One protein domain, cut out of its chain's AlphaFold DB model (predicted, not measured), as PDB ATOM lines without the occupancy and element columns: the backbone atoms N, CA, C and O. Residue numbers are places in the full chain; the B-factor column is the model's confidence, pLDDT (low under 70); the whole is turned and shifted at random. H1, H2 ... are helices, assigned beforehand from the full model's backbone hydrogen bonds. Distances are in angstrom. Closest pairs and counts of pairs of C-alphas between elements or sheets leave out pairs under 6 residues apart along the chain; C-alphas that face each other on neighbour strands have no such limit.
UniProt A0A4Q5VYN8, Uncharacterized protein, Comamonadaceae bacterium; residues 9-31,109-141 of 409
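AT A GLANCE: This is residues 9 to 31 and 109 to 141 of the 409 residues of an uncharacterized protein of Comamonadaceae bacterium (UniProt A0A4Q5VYN8). Two helices, H1 and H2, lie side by side and run opposite ways, and the short helix H3 packs at a steep angle on both of them, on the first half of H2 and near the last residues of H1. Between H2 and H3, residues 123 to 132 fold back in a loop, so that H3 comes to stand beside the residues where H2 begins. The printed part has 56 residues with three named helices, H1, H2 and H3 in that order, and no named strand, and its class is all helix. It is compact, with a radius of gyration of the C-alphas of 10.8 A, and it spans 34 by 17 by 15 A, only just a rod.

IN THESE COORDINATES: Find C-alpha 9 at (-102.037, 16.792, 171.448); from there H1, residues 9 to 26, runs 25.4 A to C-alpha 26 at (-80.506, 4.919, 177.770). Residues 27 to 31 follow, up to the cut. Beyond it, look at C-alpha 109 at (-81.800, -3.087, 178.879), where H2, residues 109 to 122, begins; it measures 20.1 A from first to last C-alpha. H3, residues 133 to 140, is 10.6 A long and ends at C-alpha 140, at (-85.439, -9.754, 171.339).

HOW THE PARTS SIT: Start with H1 and H2, which touch at a shallow tilt of 9 degrees and run opposite ways; their closest C-alphas are those of Val 23 and Tyr 116, 7.1 A apart. Go on to H3, which touches H2 at a steep tilt of 65 degrees, opposite ways, with the C-alphas of Ala 113 and Val 135 closest at 5.0 A. H1 touches H3 with residues 23 to 24 alone, at a steep tilt of 58 degrees and running the same way; the closest C-alphas are those of Glu 24 and Ala 134, 6.0 A apart. With one of these three pairs at a shallow tilt, the helix packing is mostly crossed, but only just. Along the backbones of H1 and H2 you will find each O i to N i+4 pair within hydrogen-bond range, and in H3 3 of 4.

THE WHOLE: The C-alphas of Arg 9 and Pro 31 are the two farthest apart, at 34.2 A. Look for the cut after Pro 31: residues 32 to 108 are not printed, and C-alphas 31 and 109 are 8.4 A apart across it. The link from H1 to H2 runs across this cut, while the link from H2 to H3, 10 residues, is short. The mean pLDDT of the printed part is 85.7; the model's confidence is under 70 at residues 139 to 141, of which 139 to 140 belong to H3.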
ATOM      1  N   ARG A   9    -102.536  17.619 172.558       87.88
ATOM      2  CA  ARG A   9    -102.037  16.792 171.448       87.88
ATOM      3  C   ARG A   9    -100.555  17.039 171.153       87.88
ATOM      4  O   ARG A   9     -99.809  16.078 171.006       87.88
ATOM      5  N   LEU A  10    -100.137  18.306 171.101       91.25
ATOM      6  CA  LEU A  10     -98.744  18.690 170.858       91.25
ATOM      7  C   LEU A  10     -97.856  18.316 172.051       91.25
ATOM      8  O   LEU A  10     -96.756  17.821 171.849       91.25
ATOM      9  N   ALA A  11     -98.347  18.477 173.284       90.50
ATOM     10  CA  ALA A  11     -97.647  18.004 174.477       90.50
ATOM     11  C   ALA A  11     -97.411  16.481 174.427       90.50
ATOM     12  O   ALA A  11     -96.287  16.032 174.600       90.50
ATOM     13  N   SER A  12     -98.438  15.692 174.086       90.12
ATOM     14  CA  SER A  12     -98.328  14.231 173.945       90.12
ATOM     15  C   SER A  12     -97.352  13.795 172.836       90.12
ATOM     16  O   SER A  12     -96.646  12.800 173.003       90.12
ATOM     17  N   GLU A  13     -97.285  14.536 171.726       92.12
ATOM     18  CA  GLU A  13     -96.342  14.287 170.626       92.12
ATOM     19  C   GLU A  13     -94.892  14.639 171.011       92.12
ATOM     20  O   GLU A  13     -93.963  13.903 170.674       92.12
ATOM     21  N   LEU A  14     -94.693  15.747 171.735       92.00
ATOM     22  CA  LEU A  14     -93.387  16.146 172.265       92.00
ATOM     23  C   LEU A  14     -92.892  15.163 173.333       92.00
ATOM     24  O   LEU A  14     -91.728  14.777 173.282       92.00
ATOM     25  N   ASP A  15     -93.774  14.706 174.225       91.81
ATOM     26  CA  ASP A  15     -93.494  13.646 175.197       91.81
ATOM     27  C   ASP A  15     -93.035  12.358 174.492       91.81
ATOM     28  O   ASP A  15     -91.980  11.824 174.823       91.81
ATOM     29  N   TYR A  16     -93.774  11.894 173.472       95.00
ATOM     30  CA  TYR A  16     -93.392  10.722 172.673       95.00
ATOM     31  C   TYR A  16     -91.996  10.881 172.054       95.00
ATOM     32  O   TYR A  16     -91.158   9.987 172.183       95.00
ATOM     33  N   LYS A  17     -91.721  12.025 171.415       94.44
ATOM     34  CA  LYS A  17     -90.417  12.309 170.792       94.44
ATOM     35  C   LYS A  17     -89.292  12.347 171.826       94.44
ATOM     36  O   LYS A  17     -88.270  11.697 171.631       94.44
ATOM     37  N   ALA A  18     -89.490  13.052 172.939       91.56
ATOM     38  CA  ALA A  18     -88.502  13.162 174.008       91.56
ATOM     39  C   ALA A  18     -88.209  11.803 174.664       91.56
ATOM     40  O   ALA A  18     -87.045  11.451 174.842       91.56
ATOM     41  N   SER A  19     -89.242  11.013 174.972       89.88
ATOM     42  CA  SER A  19     -89.078   9.670 175.538       89.88
ATOM     43  C   SER A  19     -88.475   8.672 174.548       89.88
ATOM     44  O   SER A  19     -87.704   7.817 174.977       89.88
ATOM     45  N   SER A  20     -88.756   8.796 173.245       89.06
ATOM     46  CA  SER A  20     -88.124   7.974 172.200       89.06
ATOM     47  C   SER A  20     -86.616   8.224 172.139       89.06
ATOM     48  O   SER A  20     -85.831   7.289 172.265       89.06
ATOM     49  N   THR A  21     -86.193   9.491 172.061       87.88
ATOM     50  CA  THR A  21     -84.766   9.844 172.100       87.88
ATOM     51  C   THR A  21     -84.117   9.421 173.421       87.88
ATOM     52  O   THR A  21     -83.000   8.909 173.432       87.88
ATOM     53  N   ALA A  22     -84.810   9.596 174.553       83.00
ATOM     54  CA  ALA A  22     -84.286   9.208 175.859       83.00
ATOM     55  C   ALA A  22     -84.067   7.691 175.982       83.00
ATOM     56  O   ALA A  22     -83.043   7.280 176.526       83.00
ATOM     57  N   VAL A  23     -84.977   6.850 175.465       86.81
ATOM     58  CA  VAL A  23     -84.806   5.388 175.521       86.81
ATOM     59  C   VAL A  23     -83.717   4.901 174.560       86.81
ATOM     60  O   VAL A  23     -82.918   4.046 174.940       86.81
ATOM     61  N   GLU A  24     -83.606   5.489 173.363       87.19
ATOM     62  CA  GLU A  24     -82.526   5.183 172.412       87.19
ATOM     63  C   GLU A  24     -81.134   5.528 172.964       87.19
ATOM     64  O   GLU A  24     -80.171   4.825 172.662       87.19
ATOM     65  N   LEU A  25     -81.025   6.556 173.814       87.81
ATOM     66  CA  LEU A  25     -79.790   6.897 174.531       87.81
ATOM     67  C   LEU A  25     -79.565   6.033 175.785       87.81
ATOM     68  O   LEU A  25     -78.427   5.678 176.085       87.81
ATOM     69  N   ALA A  26     -80.621   5.679 176.523       79.06
ATOM     70  CA  ALA A  26     -80.506   4.919 177.770       79.06
ATOM     71  C   ALA A  26     -80.154   3.439 177.550       79.06
ATOM     72  O   ALA A  26     -79.362   2.879 178.304       79.06
ATOM     73  N   LEU A  27     -80.710   2.798 176.517       80.56
ATOM     74  CA  LEU A  27     -80.468   1.382 176.220       80.56
ATOM     75  C   LEU A  27     -78.988   1.023 175.985       80.56
ATOM     76  O   LEU A  27     -78.517   0.076 176.624       80.56
ATOM     77  N   PRO A  28     -78.208   1.723 175.133       81.56
ATOM     78  CA  PRO A  28     -76.791   1.411 174.969       81.56
ATOM     79  C   PRO A  28     -75.990   1.615 176.263       81.56
ATOM     80  O   PRO A  28     -75.053   0.854 176.493       81.56
ATOM     81  N   LEU A  29     -76.403   2.567 177.111       80.62
ATOM     82  CA  LEU A  29     -75.757   2.968 178.370       80.62
ATOM     83  C   LEU A  29     -76.243   2.202 179.620       80.62
ATOM     84  O   LEU A  29     -75.860   2.554 180.736       80.62
ATOM     85  N   ALA A  30     -77.093   1.183 179.463       77.12
ATOM     86  CA  ALA A  30     -77.565   0.370 180.582       77.12
ATOM     87  C   ALA A  30     -76.379  -0.300 181.318       77.12
ATOM     88  O   ALA A  30     -75.547  -0.923 180.653       77.12
ATOM     89  N   PRO A  31     -76.282  -0.192 182.659       76.12
ATOM     90  CA  PRO A  31     -75.151  -0.721 183.418       76.12
ATOM     91  C   PRO A  31     -75.134  -2.253 183.458       76.12
ATOM     92  O   PRO A  31     -76.181  -2.904 183.445       76.12
ATOM     93  N   ARG A 109     -81.242  -3.445 180.197       80.06
ATOM     94  CA  ARG A 109     -81.800  -3.087 178.879       80.06
ATOM     95  C   ARG A 109     -83.262  -3.514 178.730       80.06
ATOM     96  O   ARG A 109     -84.063  -2.731 178.233       80.06
ATOM     97  N   GLN A 110     -83.621  -4.707 179.210       77.56
ATOM     98  CA  GLN A 110     -85.002  -5.194 179.179       77.56
ATOM     99  C   GLN A 110     -85.924  -4.386 180.103       77.56
ATOM    100  O   GLN A 110     -86.996  -3.979 179.673       77.56
ATOM    101  N   GLY A 111     -85.505  -4.067 181.332       80.06
ATOM    102  CA  GLY A 111     -86.298  -3.236 182.248       80.06
ATOM    103  C   GLY A 111     -86.520  -1.809 181.734       80.06
ATOM    104  O   GLY A 111     -87.605  -1.249 181.897       80.06
ATOM    105  N   ILE A 112     -85.515  -1.228 181.071       78.94
ATOM    106  CA  ILE A 112     -85.616   0.072 180.392       78.94
ATOM    107  C   ILE A 112     -86.578  -0.009 179.192       78.94
ATOM    108  O   ILE A 112     -87.444   0.856 179.054       78.94
ATOM    109  N   ALA A 113     -86.459  -1.048 178.359       82.31
ATOM    110  CA  ALA A 113     -87.334  -1.282 177.209       82.31
ATOM    111  C   ALA A 113     -88.801  -1.482 177.630       82.31
ATOM    112  O   ALA A 113     -89.677  -0.766 177.143       82.31
ATOM    113  N   GLN A 114     -89.053  -2.352 178.614       80.19
ATOM    114  CA  GLN A 114     -90.391  -2.635 179.134       80.19
ATOM    115  C   GLN A 114     -91.066  -1.375 179.682       80.19
ATOM    116  O   GLN A 114     -92.199  -1.080 179.311       80.19
ATOM    117  N   ARG A 115     -90.363  -0.559 180.488       82.38
ATOM    118  CA  ARG A 115     -90.921   0.714 180.984       82.38
ATOM    119  C   ARG A 115     -91.280   1.685 179.860       82.38
ATOM    120  O   ARG A 115     -92.238   2.444 180.001       82.38
ATOM    121  N   TYR A 116     -90.529   1.683 178.756       88.56
ATOM    122  CA  TYR A 116     -90.898   2.462 177.578       88.56
ATOM    123  C   TYR A 116     -92.153   1.896 176.899       88.56
ATOM    124  O   TYR A 116     -93.027   2.680 176.534       88.56
ATOM    125  N   GLN A 117     -92.281   0.571 176.757       85.12
ATOM    126  CA  GLN A 117     -93.485  -0.045 176.188       85.12
ATOM    127  C   GLN A 117     -94.729   0.232 177.029       85.12
ATOM    128  O   GLN A 117     -95.713   0.738 176.491       85.12
ATOM    129  N   ASP A 118     -94.654   0.013 178.343       83.69
ATOM    130  CA  ASP A 118     -95.741   0.303 179.280       83.69
ATOM    131  C   ASP A 118     -96.208   1.764 179.130       83.69
ATOM    132  O   ASP A 118     -97.405   2.041 179.028       83.69
ATOM    133  N   ALA A 119     -95.269   2.716 179.041       86.75
ATOM    134  CA  ALA A 119     -95.577   4.129 178.822       86.75
ATOM    135  C   ALA A 119     -96.166   4.410 177.426       86.75
ATOM    136  O   ALA A 119     -97.104   5.200 177.307       86.75
ATOM    137  N   TYR A 120     -95.644   3.771 176.377       90.50
ATOM    138  CA  TYR A 120     -96.094   3.922 174.992       90.50
ATOM    139  C   TYR A 120     -97.529   3.411 174.794       90.50
ATOM    140  O   TYR A 120     -98.325   4.068 174.111       90.50
ATOM    141  N   GLU A 121     -97.887   2.295 175.431       91.44
ATOM    142  CA  GLU A 121     -99.252   1.769 175.453       91.44
ATOM    143  C   GLU A 121    -100.184   2.645 176.297       91.44
ATOM    144  O   GLU A 121    -101.187   3.142 175.779       91.44
ATOM    145  N   GLN A 122     -99.831   2.919 177.561       90.38
ATOM    146  CA  GLN A 122    -100.663   3.708 178.484       90.38
ATOM    147  C   GLN A 122    -100.945   5.129 177.978       90.38
ATOM    148  O   GLN A 122    -102.021   5.675 178.226       90.38
ATOM    149  N   ARG A 123     -99.997   5.743 177.258       91.69
ATOM    150  CA  ARG A 123    -100.134   7.096 176.687       91.69
ATOM    151  C   ARG A 123    -100.656   7.102 175.245       91.69
ATOM    152  O   ARG A 123    -100.800   8.175 174.659       91.69
ATOM    153  N   GLY A 124    -100.935   5.933 174.659       92.38
ATOM    154  CA  GLY A 124    -101.455   5.805 173.296       92.38
ATOM    155  C   GLY A 124    -100.520   6.369 172.220       92.38
ATOM    156  O   GLY A 124    -100.986   6.873 171.196       92.38
ATOM    157  N   TRP A 125     -99.201   6.318 172.434       93.19
ATOM    158  CA  TRP A 125     -98.202   6.964 171.569       93.19
ATOM    159  C   TRP A 125     -98.107   6.380 170.155       93.19
ATOM    160  O   TRP A 125     -97.601   7.051 169.257       93.19
ATOM    161  N   LYS A 126     -98.719   5.216 169.909       95.12
ATOM    162  CA  LYS A 126     -98.921   4.626 168.573       95.12
ATOM    163  C   LYS A 126     -99.562   5.578 167.549       95.12
ATOM    164  O   LYS A 126     -99.402   5.373 166.350       95.12
ATOM    165  N   GLN A 127    -100.281   6.613 167.994       94.62
ATOM    166  CA  GLN A 127    -100.834   7.655 167.115       94.62
ATOM    167  C   GLN A 127     -99.792   8.667 166.594       94.62
ATOM    168  O   GLN A 127    -100.076   9.377 165.631       94.62
ATOM    169  N   HIS A 128     -98.616   8.753 167.229       95.00
ATOM    170  CA  HIS A 128     -97.547   9.716 166.915       95.00
ATOM    171  C   HIS A 128     -96.367   9.079 166.167       95.00
ATOM    172  O   HIS A 128     -95.677   9.766 165.418       95.00
ATOM    173  N   GLY A 129     -96.139   7.776 166.345       94.25
ATOM    174  CA  GLY A 129     -95.116   7.015 165.628       94.25
ATOM    175  C   GLY A 129     -94.940   5.592 166.175       94.25
ATOM    176  O   GLY A 129     -95.662   5.211 167.096       94.25
ATOM    177  N   PRO A 130     -94.043   4.783 165.581       95.31
ATOM    178  CA  PRO A 130     -93.766   3.412 166.013       95.31
ATOM    179  C   PRO A 130     -92.913   3.347 167.294       95.31
ATOM    180  O   PRO A 130     -92.276   4.316 167.692       95.31
ATOM    181  N   VAL A 131     -92.825   2.164 167.906       91.94
ATOM    182  CA  VAL A 131     -91.825   1.884 168.951       91.94
ATOM    183  C   VAL A 131     -90.409   1.959 168.338       91.94
ATOM    184  O   VAL A 131     -90.204   1.377 167.266       91.94
ATOM    185  N   PRO A 132     -89.430   2.627 168.984       91.94
ATOM    186  CA  PRO A 132     -88.042   2.678 168.532       91.94
ATOM    187  C   PRO A 132     -87.424   1.295 168.306       91.94
ATOM    188  O   PRO A 132     -87.627   0.367 169.091       91.94
ATOM    189  N   ALA A 133     -86.604   1.160 167.260       88.50
ATOM    190  CA  ALA A 133     -85.985  -0.120 166.911       88.50
ATOM    191  C   ALA A 133     -85.093  -0.674 168.039       88.50
ATOM    192  O   ALA A 133     -85.083  -1.882 168.259       88.50
ATOM    193  N   ALA A 134     -84.417   0.204 168.790       82.19
ATOM    194  CA  ALA A 134     -83.581  -0.170 169.931       82.19
ATOM    195  C   ALA A 134     -84.371  -0.876 171.051       82.19
ATOM    196  O   ALA A 134     -83.872  -1.830 171.641       82.19
ATOM    197  N   VAL A 135     -85.618  -0.463 171.312       84.62
ATOM    198  CA  VAL A 135     -86.503  -1.106 172.305       84.62
ATOM    199  C   VAL A 135     -86.854  -2.525 171.848       84.62
ATOM    200  O   VAL A 135     -86.702  -3.484 172.599       84.62
ATOM    201  N   LEU A 136     -87.228  -2.673 170.573       85.38
ATOM    202  CA  LEU A 136     -87.577  -3.970 169.983       85.38
ATOM    203  C   LEU A 136     -86.375  -4.922 169.828       85.38
ATOM    204  O   LEU A 136     -86.575  -6.121 169.627       85.38
ATOM    205  N   ASP A 137     -85.146  -4.402 169.839       78.94
ATOM    206  CA  ASP A 137     -83.895  -5.174 169.847       78.94
ATOM    207  C   ASP A 137     -83.511  -5.614 171.270       78.94
ATOM    208  O   ASP A 137     -83.179  -6.780 171.499       78.94
ATOM    209  N   ALA A 138     -83.659  -4.711 172.246       75.56
ATOM    210  CA  ALA A 138     -83.414  -4.976 173.661       75.56
ATOM    211  C   ALA A 138     -84.318  -6.081 174.239       75.56
ATOM    212  O   ALA A 138     -83.877  -6.823 175.111       75.56
ATOM    213  N   GLU A 139     -85.547  -6.225 173.739       68.56
ATOM    214  CA  GLU A 139     -86.468  -7.309 174.123       68.56
ATOM    215  C   GLU A 139     -86.213  -8.625 173.390       68.56
ATOM    216  O   GLU A 139     -86.389  -9.702 173.959       68.56
ATOM    217  N   ARG A 140     -85.795  -8.559 172.120       66.44
ATOM    218  CA  ARG A 140     -85.439  -9.754 171.339       66.44
ATOM    219  C   ARG A 140     -84.122 -10.368 171.784       66.44
ATOM    220  O   ARG A 140     -83.922 -11.568 171.601       66.44
ATOM    221  N   SER A 141     -83.247  -9.559 172.367       54.41
ATOM    222  CA  SER A 141     -82.046 -10.011 173.048       54.41
ATOM    223  C   SER A 141     -82.422 -10.600 174.415       54.41
ATOM    224  O   SER A 141     -82.749  -9.833 175.323       54.41
TER     225      SER A 141